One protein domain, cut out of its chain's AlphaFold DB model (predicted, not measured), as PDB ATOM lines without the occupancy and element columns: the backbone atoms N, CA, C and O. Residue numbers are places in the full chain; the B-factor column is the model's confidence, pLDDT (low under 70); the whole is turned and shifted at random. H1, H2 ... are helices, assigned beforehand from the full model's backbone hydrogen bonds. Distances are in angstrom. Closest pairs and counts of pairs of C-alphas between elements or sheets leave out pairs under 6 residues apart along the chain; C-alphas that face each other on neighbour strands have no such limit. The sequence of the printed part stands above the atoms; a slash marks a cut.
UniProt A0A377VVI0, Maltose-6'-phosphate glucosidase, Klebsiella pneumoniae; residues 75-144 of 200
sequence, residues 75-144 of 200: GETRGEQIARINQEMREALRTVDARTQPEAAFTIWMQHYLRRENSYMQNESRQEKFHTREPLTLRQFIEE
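This is residues 75 to 144 of the 200 residues of the protein "Maltose-6'-phosphate glucosidase" of Klebsiella pneumoniae (UniProt A0A377VVI0). Two long helices, H1 and H2, lie side by side as a helical hairpin, and beyond the end of H2 the short H3 leads into a long unnamed stretch, residues 126 to 137, that folds back along H2 on the side away from H1. This stretch ends in the short H4, set crosswise near the beginning of H2. The printed part has 70 residues with four named helices, in the order H1, H2, H3, H4, and no named strand; the class is all helix. The whole is loose, with a radius of gyration of the C-alphas of 13.8 A, and only just flat, spanning 41 by 27 by 10 A.

H1 holds residues 78 to 93 and measures 22.3 A from C-alpha 78 at (398.344, 469.667, 371.043) to C-alpha 93. H2, the longest helix, holds residues 102 to 118 and measures 23.5 A, beginning with C-alpha 102 at (401.681, 472.533, 342.241). H3 holds residues 122 to 125. H4 holds residues 138 to 143, with C-alpha 143 at (397.358, 457.705, 341.522).

H1 and H2 touch and run opposite ways at a shallow tilt of 12 degrees; their closest C-alphas, of Met 89 and His 112, are 6.0 A apart. H1 and H3 are close but not clearly touching, the C-alphas of Arg 78 and Asn 123 being closest at 7.9 A. H4 only just touches H2, with 3 pairs of C-alphas within 8 A, and stands about perpendicular to it at 82 degrees. Their closest C-alphas are those of Glu 103 and Leu 138, 5.9 A apart, and H2 touches H4 with residues 103 to 107 alone. H1 and H4 are apart. Every O i to N i+4 pair is within hydrogen-bond range in H1, H2 and H4; H3 is too short for such a pair.

The C-alphas farthest apart, of Thr 100 and Ser 125, are 41.8 A apart. The printed part has no cut. The link from H1 to H2 is short, that from H2 to H3 tight, and that from H3 to H4 long, with 12 residues. The mean pLDDT of the printed part is 90.7, and residue 130 alone is under 70.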
ATOM      1  N   GLY A  75     405.636 470.583 377.069       91.12
ATOM      2  CA  GLY A  75     406.016 471.995 376.918       91.12
ATOM      3  C   GLY A  75     405.046 472.824 376.067       91.12
ATOM      4  O   GLY A  75     405.131 474.047 376.073       91.12
ATOM      5  N   GLU A  76     404.146 472.168 375.335       93.12
ATOM      6  CA  GLU A  76     403.073 472.783 374.554       93.12
ATOM      7  C   GLU A  76     401.871 471.834 374.500       93.12
ATOM      8  O   GLU A  76     402.017 470.607 374.522       93.12
ATOM      9  N   THR A  77     400.672 472.396 374.396       92.56
ATOM     10  CA  THR A  77     399.453 471.633 374.135       92.56
ATOM     11  C   THR A  77     399.403 471.159 372.683       92.56
ATOM     12  O   THR A  77     399.993 471.754 371.775       92.56
ATOM     13  N   ARG A  78     398.603 470.122 372.416       92.12
ATOM     14  CA  ARG A  78     398.344 469.667 371.043       92.12
ATOM     15  C   ARG A  78     397.761 470.775 370.154       92.12
ATOM     16  O   ARG A  78     398.082 470.846 368.968       92.12
ATOM     17  N   GLY A  79     396.924 471.645 370.721       94.62
ATOM     18  CA  GLY A  79     396.352 472.795 370.017       94.62
ATOM     19  C   GLY A  79     397.416 473.800 369.576       94.62
ATOM     20  O   GLY A  79     397.442 474.183 368.407       94.62
ATOM     21  N   GLU A  80     398.331 474.168 370.475       95.94
ATOM     22  CA  GLU A  80     399.459 475.064 370.174       95.94
ATOM     23  C   GLU A  80     400.397 474.461 369.127       95.94
ATOM     24  O   GLU A  80     400.758 475.132 368.157       95.94
ATOM     25  N   GLN A  81     400.706 473.168 369.251       94.44
ATOM     26  CA  GLN A  81     401.516 472.447 368.275       94.44
ATOM     27  C   GLN A  81     400.900 472.500 366.868       94.44
ATOM     28  O   GLN A  81     401.582 472.850 365.903       94.44
ATOM     29  N   ILE A  82     399.605 472.180 366.735       95.38
ATOM     30  CA  ILE A  82     398.896 472.227 365.444       95.38
ATOM     31  C   ILE A  82     398.840 473.660 364.907       95.38
ATOM     32  O   ILE A  82     399.036 473.868 363.707       95.38
ATOM     33  N   ALA A  83     398.580 474.650 365.764       97.44
ATOM     34  CA  ALA A  83     398.544 476.053 365.367       97.44
ATOM     35  C   ALA A  83     399.890 476.498 364.776       97.44
ATOM     36  O   ALA A  83     399.918 477.059 363.678       97.44
ATOM     37  N   ARG A  84     400.998 476.161 365.446       97.31
ATOM     38  CA  ARG A  84     402.361 476.423 364.970       97.31
ATOM     39  C   ARG A  84     402.654 475.725 363.641       97.31
ATOM     40  O   ARG A  84     403.067 476.392 362.697       97.31
ATOM     41  N   ILE A  85     402.382 474.420 363.529       97.19
ATOM     42  CA  ILE A  85     402.591 473.657 362.281       97.19
ATOM     43  C   ILE A  85     401.821 474.301 361.119       97.19
ATOM     44  O   ILE A  85     402.364 474.480 360.030       97.19
ATOM     45  N   ASN A  86     400.564 474.692 361.346       97.44
ATOM     46  CA  ASN A  86     399.745 475.340 360.325       97.44
ATOM     47  C   ASN A  86     400.258 476.734 359.954       97.44
ATOM     48  O   ASN A  86     400.162 477.126 358.790       97.44
ATOM     49  N   GLN A  87     400.773 477.498 360.918       98.25
ATOM     50  CA  GLN A  87     401.367 478.805 360.660       98.25
ATOM     51  C   GLN A  87     402.626 478.679 359.795       98.25
ATOM     52  O   GLN A  87     402.726 479.368 358.781       98.25
ATOM     53  N   GLU A  88     403.537 477.771 360.151       98.19
ATOM     54  CA  GLU A  88     404.756 477.479 359.386       98.19
ATOM     55  C   GLU A  88     404.425 477.018 357.959       98.19
ATOM     56  O   GLU A  88     404.984 477.542 356.995       98.19
ATOM     57  N   MET A  89     403.435 476.130 357.808       98.06
ATOM     58  CA  MET A  89     402.960 475.675 356.499       98.06
ATOM     59  C   MET A  89     402.454 476.838 355.645       98.06
ATOM     60  O   MET A  89     402.798 476.946 354.471       98.06
ATOM     61  N   ARG A  90     401.619 477.711 356.223       97.75
ATOM     62  CA  ARG A  90     401.043 478.860 355.509       97.75
ATOM     63  C   ARG A  90     402.112 479.859 355.094       97.75
ATOM     64  O   ARG A  90     401.999 480.413 354.008       97.75
ATOM     65  N   GLU A  91     403.119 480.090 355.932       98.25
ATOM     66  CA  GLU A  91     404.243 480.960 355.585       98.25
ATOM     67  C   GLU A  91     405.068 480.370 354.441       98.25
ATOM     68  O   GLU A  91     405.292 481.043 353.439       98.25
ATOM     69  N   ALA A  92     405.423 479.086 354.521       97.69
ATOM     70  CA  ALA A  92     406.137 478.403 353.447       97.69
ATOM     71  C   ALA A  92     405.344 478.441 352.125       97.69
ATOM     72  O   ALA A  92     405.896 478.772 351.075       97.69
ATOM     73  N   LEU A  93     404.030 478.198 352.171       97.94
ATOM     74  CA  LEU A  93     403.161 478.252 350.992       97.94
ATOM     75  C   LEU A  93     403.081 479.642 350.340       97.94
ATOM     76  O   LEU A  93     402.777 479.712 349.156       97.94
ATOM     77  N   ARG A  94     403.376 480.745 351.046       97.62
ATOM     78  CA  ARG A  94     403.418 482.092 350.434       97.62
ATOM     79  C   ARG A  94     404.583 482.275 349.463       97.62
ATOM     80  O   ARG A  94     404.552 483.196 348.653       97.62
ATOM     81  N   THR A  95     405.601 481.423 349.551       97.25
ATOM     82  CA  THR A  95     406.803 481.495 348.708       97.25
ATOM     83  C   THR A  95     406.648 480.772 347.369       97.25
ATOM     84  O   THR A  95     407.520 480.881 346.508       97.25
ATOM     85  N   VAL A  96     405.534 480.061 347.170       97.75
ATOM     86  CA  VAL A  96     405.225 479.303 345.954       97.75
ATOM     87  C   VAL A  96     403.847 479.687 345.425       97.75
ATOM     88  O   VAL A  96     402.929 479.988 346.182       97.75
ATOM     89  N   ASP A  97     403.674 479.644 344.108       96.88
ATOM     90  CA  ASP A  97     402.354 479.768 343.490       96.88
ATOM     91  C   ASP A  97     401.841 478.374 343.132       96.88
ATOM     92  O   ASP A  97     402.337 477.739 342.207       96.88
ATOM     93  N   ALA A  98     400.821 477.902 343.848       95.06
ATOM     94  CA  ALA A  98     400.252 476.572 343.644       95.06
ATOM     95  C   ALA A  98     399.677 476.349 342.233       95.06
ATOM     96  O   ALA A  98     399.519 475.202 341.823       95.06
ATOM     97  N   ARG A  99     399.357 477.411 341.476       95.06
ATOM     98  CA  ARG A  99     398.839 477.280 340.103       95.06
ATOM     99  C   ARG A  99     399.935 476.959 339.098       95.06
ATOM    100  O   ARG A  99     399.678 476.258 338.126       95.06
ATOM    101  N   THR A 100     401.127 477.503 339.313       97.50
ATOM    102  CA  THR A 100     402.272 477.348 338.405       97.50
ATOM    103  C   THR A 100     403.295 476.337 338.919       97.50
ATOM    104  O   THR A 100     404.067 475.808 338.126       97.50
ATOM    105  N   GLN A 101     403.292 476.046 340.223       97.56
ATOM    106  CA  GLN A 101     404.217 475.139 340.911       97.56
ATOM    107  C   GLN A 101     403.468 474.193 341.879       97.56
ATOM    108  O   GLN A 101     403.719 474.215 343.092       97.56
ATOM    109  N   PRO A 102     402.520 473.372 341.387       96.56
ATOM    110  CA  PRO A 102     401.681 472.533 342.241       96.56
ATOM    111  C   PRO A 102     402.476 471.470 343.008       96.56
ATOM    112  O   PRO A 102     402.171 471.215 344.171       96.56
ATOM    113  N   GLU A 103     403.529 470.894 342.425       97.12
ATOM    114  CA  GLU A 103     404.383 469.911 343.099       97.12
ATOM    115  C   GLU A 103     405.108 470.528 344.297       97.12
ATOM    116  O   GLU A 103     405.130 469.934 345.371       97.12
ATOM    117  N   ALA A 104     405.647 471.742 344.144       97.19
ATOM    118  CA  ALA A 104     406.332 472.441 345.228       97.19
ATOM    119  C   ALA A 104     405.364 472.788 346.373       97.19
ATOM    120  O   ALA A 104     405.671 472.552 347.543       97.19
ATOM    121  N   ALA A 105     404.168 473.285 346.039       97.56
ATOM    122  CA  ALA A 105     403.118 473.543 347.023       97.56
ATOM    123  C   ALA A 105     402.673 472.258 347.741       97.56
ATOM    124  O   ALA A 105     402.521 472.251 348.964       97.56
ATOM    125  N   PHE A 106     402.526 471.156 347.002       96.81
ATOM    126  CA  PHE A 106     402.179 469.857 347.566       96.81
ATOM    127  C   PHE A 106     403.269 469.322 348.497       96.81
ATOM    128  O   PHE A 106     402.950 468.845 349.579       96.81
ATOM    129  N   THR A 107     404.552 469.442 348.137       96.50
ATOM    130  CA  THR A 107     405.660 469.042 349.015       96.50
ATOM    131  C   THR A 107     405.620 469.797 350.342       96.50
ATOM    132  O   THR A 107     405.744 469.170 351.395       96.50
ATOM    133  N   ILE A 108     405.381 471.114 350.320       97.38
ATOM    134  CA  ILE A 108     405.241 471.917 351.545       97.38
ATOM    135  C   ILE A 108     404.058 471.419 352.379       97.38
ATOM    136  O   ILE A 108     404.206 471.199 353.584       97.38
ATOM    137  N   TRP A 109     402.893 471.227 351.756       96.69
ATOM    138  CA  TRP A 109     401.711 470.715 352.449       96.69
ATOM    139  C   TRP A 109     401.972 469.336 353.065       96.69
ATOM    140  O   TRP A 109     401.750 469.157 354.260       96.69
ATOM    141  N   MET A 110     402.513 468.394 352.288       95.12
ATOM    142  CA  MET A 110     402.795 467.023 352.716       95.12
ATOM    143  C   MET A 110     403.759 466.999 353.904       95.12
ATOM    144  O   MET A 110     403.497 466.325 354.895       95.12
ATOM    145  N   GLN A 111     404.834 467.789 353.868       95.19
ATOM    146  CA  GLN A 111     405.779 467.887 354.986       95.19
ATOM    147  C   GLN A 111     405.089 468.294 356.298       95.19
ATOM    148  O   GLN A 111     405.322 467.684 357.343       95.19
ATOM    149  N   HIS A 112     404.219 469.303 356.262       96.31
ATOM    150  CA  HIS A 112     403.524 469.786 357.459       96.31
ATOM    151  C   HIS A 112     402.378 468.861 357.880       96.31
ATOM    152  O   HIS A 112     402.180 468.634 359.076       96.31
ATOM    153  N   TYR A 113     401.672 468.275 356.915       92.88
ATOM    154  CA  TYR A 113     400.674 467.239 357.146       92.88
ATOM    155  C   TYR A 113     401.290 466.050 357.890       92.88
ATOM    156  O   TYR A 113     400.792 465.673 358.945       92.88
ATOM    157  N   LEU A 114     402.432 465.525 357.442       91.81
ATOM    158  CA  LEU A 114     403.119 464.426 358.123       91.81
ATOM    159  C   LEU A 114     403.609 464.806 359.517       91.81
ATOM    160  O   LEU A 114     403.452 464.015 360.444       91.81
ATOM    161  N   ARG A 115     404.142 466.022 359.704       92.44
ATOM    162  CA  ARG A 115     404.498 466.525 361.043       92.44
ATOM    163  C   ARG A 115     403.296 466.500 361.984       92.44
ATOM    164  O   ARG A 115     403.434 466.079 363.131       92.44
ATOM    165  N   ARG A 116     402.117 466.907 361.506       91.62
ATOM    166  CA  ARG A 116     400.864 466.833 362.269       91.62
ATOM    167  C   ARG A 116     400.447 465.386 362.527       91.62
ATOM    168  O   ARG A 116     400.174 465.038 363.671       91.62
ATOM    169  N   GLU A 117     400.380 464.551 361.500       88.19
ATOM    170  CA  GLU A 117     399.847 463.188 361.604       88.19
ATOM    171  C   GLU A 117     400.745 462.254 362.410       88.19
ATOM    172  O   GLU A 117     400.247 461.396 363.138       88.19
ATOM    173  N   ASN A 118     402.062 462.386 362.284       88.94
ATOM    174  CA  ASN A 118     403.011 461.506 362.960       88.94
ATOM    175  C   ASN A 118     403.200 461.873 364.436       88.94
ATOM    176  O   ASN A 118     403.568 461.000 365.207       88.94
ATOM    177  N   SER A 119     402.856 463.101 364.844       85.38
ATOM    178  CA  SER A 119     402.859 463.536 366.253       85.38
ATOM    179  C   SER A 119     401.560 463.233 367.016       85.38
ATOM    180  O   SER A 119     401.449 463.559 368.195       85.38
ATOM    181  N   TYR A 120     400.558 462.632 366.368       83.94
ATOM    182  CA  TYR A 120     399.293 462.275 367.015       83.94
ATOM    183  C   TYR A 120     399.502 461.273 368.163       83.94
ATOM    184  O   TYR A 120     400.226 460.293 367.988       83.94
ATOM    185  N   MET A 121     398.861 461.520 369.315       81.38
ATOM    186  CA  MET A 121     398.926 460.714 370.551       81.38
ATOM    187  C   MET A 121     400.322 460.565 371.187       81.38
ATOM    188  O   MET A 121     400.450 459.904 372.218       81.38
ATOM    189  N   GLN A 122     401.378 461.161 370.620       81.44
ATOM    190  CA  GLN A 122     402.746 461.000 371.130       81.44
ATOM    191  C   GLN A 122     402.942 461.668 372.493       81.44
ATOM    192  O   GLN A 122     403.549 461.081 373.389       81.44
ATOM    193  N   ASN A 123     402.415 462.883 372.671       79.94
ATOM    194  CA  ASN A 123     402.596 463.635 373.912       79.94
ATOM    195  C   ASN A 123     401.791 463.022 375.061       79.94
ATOM    196  O   ASN A 123     402.254 463.017 376.198       79.94
ATOM    197  N   GLU A 124     400.604 462.501 374.761       78.69
ATOM    198  CA  GLU A 124     399.646 461.984 375.733       78.69
ATOM    199  C   GLU A 124     399.987 460.560 376.180       78.69
ATOM    200  O   GLU A 124     399.874 460.253 377.364       78.69
ATOM    201  N   SER A 125     400.447 459.707 375.259       75.56
ATOM    202  CA  SER A 125     400.754 458.298 375.555       75.56
ATOM    203  C   SER A 125     402.234 458.017 375.818       75.56
ATOM    204  O   SER A 125     402.574 456.961 376.353       75.56
ATOM    205  N   ARG A 126     403.133 458.936 375.423       73.25
ATOM    206  CA  ARG A 126     404.596 458.731 375.392       73.25
ATOM    207  C   ARG A 126     405.035 457.500 374.585       73.25
ATOM    208  O   ARG A 126     406.154 457.026 374.764       73.25
ATOM    209  N   GLN A 127     404.165 456.989 373.717       73.94
ATOM    210  CA  GLN A 127     404.465 455.916 372.777       73.94
ATOM    211  C   GLN A 127     404.773 456.512 371.406       73.94
ATOM    212  O   GLN A 127     404.157 457.496 370.981       73.94
ATOM    213  N   GLU A 128     405.709 455.894 370.692       72.25
ATOM    214  CA  GLU A 128     405.905 456.195 369.278       72.25
ATOM    215  C   GLU A 128     404.706 455.700 368.458       72.25
ATOM    216  O   GLU A 128     403.934 454.824 368.861       72.25
ATOM    217  N   LYS A 129     404.507 456.295 367.285       75.44
ATOM    218  CA  LYS A 129     403.429 455.880 366.393       75.44
ATOM    219  C   LYS A 129     403.831 454.567 365.717       75.44
ATOM    220  O   LYS A 129     404.839 454.532 365.021       75.44
ATOM    221  N   PHE A 130     403.016 453.520 365.861       69.81
ATOM    222  CA  PHE A 130     403.280 452.196 365.274       69.81
ATOM    223  C   PHE A 130     403.451 452.215 363.740       69.81
ATOM    224  O   PHE A 130     404.180 451.398 363.177       69.81
ATOM    225  N   HIS A 131     402.809 453.170 363.057       76.12
ATOM    226  CA  HIS A 131     402.978 453.427 361.628       76.12
ATOM    227  C   HIS A 131     403.210 454.916 361.364       76.12
ATOM    228  O   HIS A 131     402.271 455.719 361.276       76.12
ATOM    229  N   THR A 132     404.481 455.282 361.225       79.44
ATOM    230  CA  THR A 132     404.891 456.586 360.700       79.44
ATOM    231  C   THR A 132     404.492 456.668 359.234       79.44
ATOM    232  O   THR A 132     404.805 455.784 358.442       79.44
ATOM    233  N   ARG A 133     403.755 457.720 358.869       82.00
ATOM    234  CA  ARG A 133     403.434 457.983 357.467       82.00
ATOM    235  C   ARG A 133     404.662 458.544 356.763       82.00
ATOM    236  O   ARG A 133     405.289 459.470 357.282       82.00
ATOM    237  N   GLU A 134     404.934 458.010 355.581       85.50
ATOM    238  CA  GLU A 134     406.000 458.455 354.689       85.50
ATOM    239  C   GLU A 134     405.487 459.516 353.699       85.50
ATOM    240  O   GLU A 134     404.292 459.548 353.384       85.50
ATOM    241  N   PRO A 135     406.361 460.406 353.199       86.94
ATOM    242  CA  PRO A 135     405.987 461.390 352.196       86.94
ATOM    243  C   PRO A 135     405.705 460.751 350.845       86.94
ATOM    244  O   PRO A 135     406.556 460.094 350.253       86.94
ATOM    245  N   LEU A 136     404.511 461.035 350.331       89.19
ATOM    246  CA  LEU A 136     404.143 460.762 348.950       89.19
ATOM    247  C   LEU A 136     404.515 461.955 348.067       89.19
ATOM    248  O   LEU A 136     404.512 463.108 348.507       89.19
ATOM    249  N   THR A 137     404.802 461.682 346.799       92.31
ATOM    250  CA  THR A 137     404.810 462.712 345.753       92.31
ATOM    251  C   THR A 137     403.379 463.092 345.362       92.31
ATOM    252  O   THR A 137     402.447 462.327 345.600       92.31
ATOM    253  N   LEU A 138     403.192 464.250 344.713       91.44
ATOM    254  CA  LEU A 138     401.872 464.667 344.212       91.44
ATOM    255  C   LEU A 138     401.263 463.607 343.284       91.44
ATOM    256  O   LEU A 138     400.084 463.292 343.379       91.44
ATOM    257  N   ARG A 139     402.093 463.024 342.413       91.94
ATOM    258  CA  ARG A 139     401.674 461.972 341.490       91.94
ATOM    259  C   ARG A 139     401.188 460.727 342.231       91.94
ATOM    260  O   ARG A 139     400.090 460.266 341.952       91.94
ATOM    261  N   GLN A 140     401.972 460.230 343.189       90.44
ATOM    262  CA  GLN A 140     401.573 459.084 344.012       90.44
ATOM    263  C   GLN A 140     400.277 459.363 344.766       90.44
ATOM    264  O   GLN A 140     399.379 458.542 344.742       90.44
ATOM    265  N   PHE A 141     400.134 460.549 345.356       87.62
ATOM    266  CA  PHE A 141     398.920 460.925 346.078       87.62
ATOM    267  C   PHE A 141     397.659 460.943 345.197       87.62
ATOM    268  O   PHE A 141     396.566 460.708 345.695       87.62
ATOM    269  N   ILE A 142     397.797 461.240 343.900       86.62
ATOM    270  CA  ILE A 142     396.684 461.222 342.938       86.62
ATOM    271  C   ILE A 142     396.408 459.805 342.417       86.62
ATOM    272  O   ILE A 142     395.254 459.454 342.178       86.62
ATOM    273  N   GLU A 143     397.458 459.024 342.158       87.31
ATOM    274  CA  GLU A 143     397.358 457.705 341.522       87.31
ATOM    275  C   GLU A 143     397.050 456.579 342.521       87.31
ATOM    276  O   GLU A 143     396.443 455.575 342.148       87.31
ATOM    277  N   GLU A 144     397.473 456.724 343.777       82.44
ATOM    278  CA  GLU A 144     397.221 455.743 344.825       82.44
ATOM    279  C   GLU A 144     395.789 455.901 345.361       82.44
ATOM    280  O   GLU A 144     395.353 457.022 345.639       82.44
TER     281      GLU A 144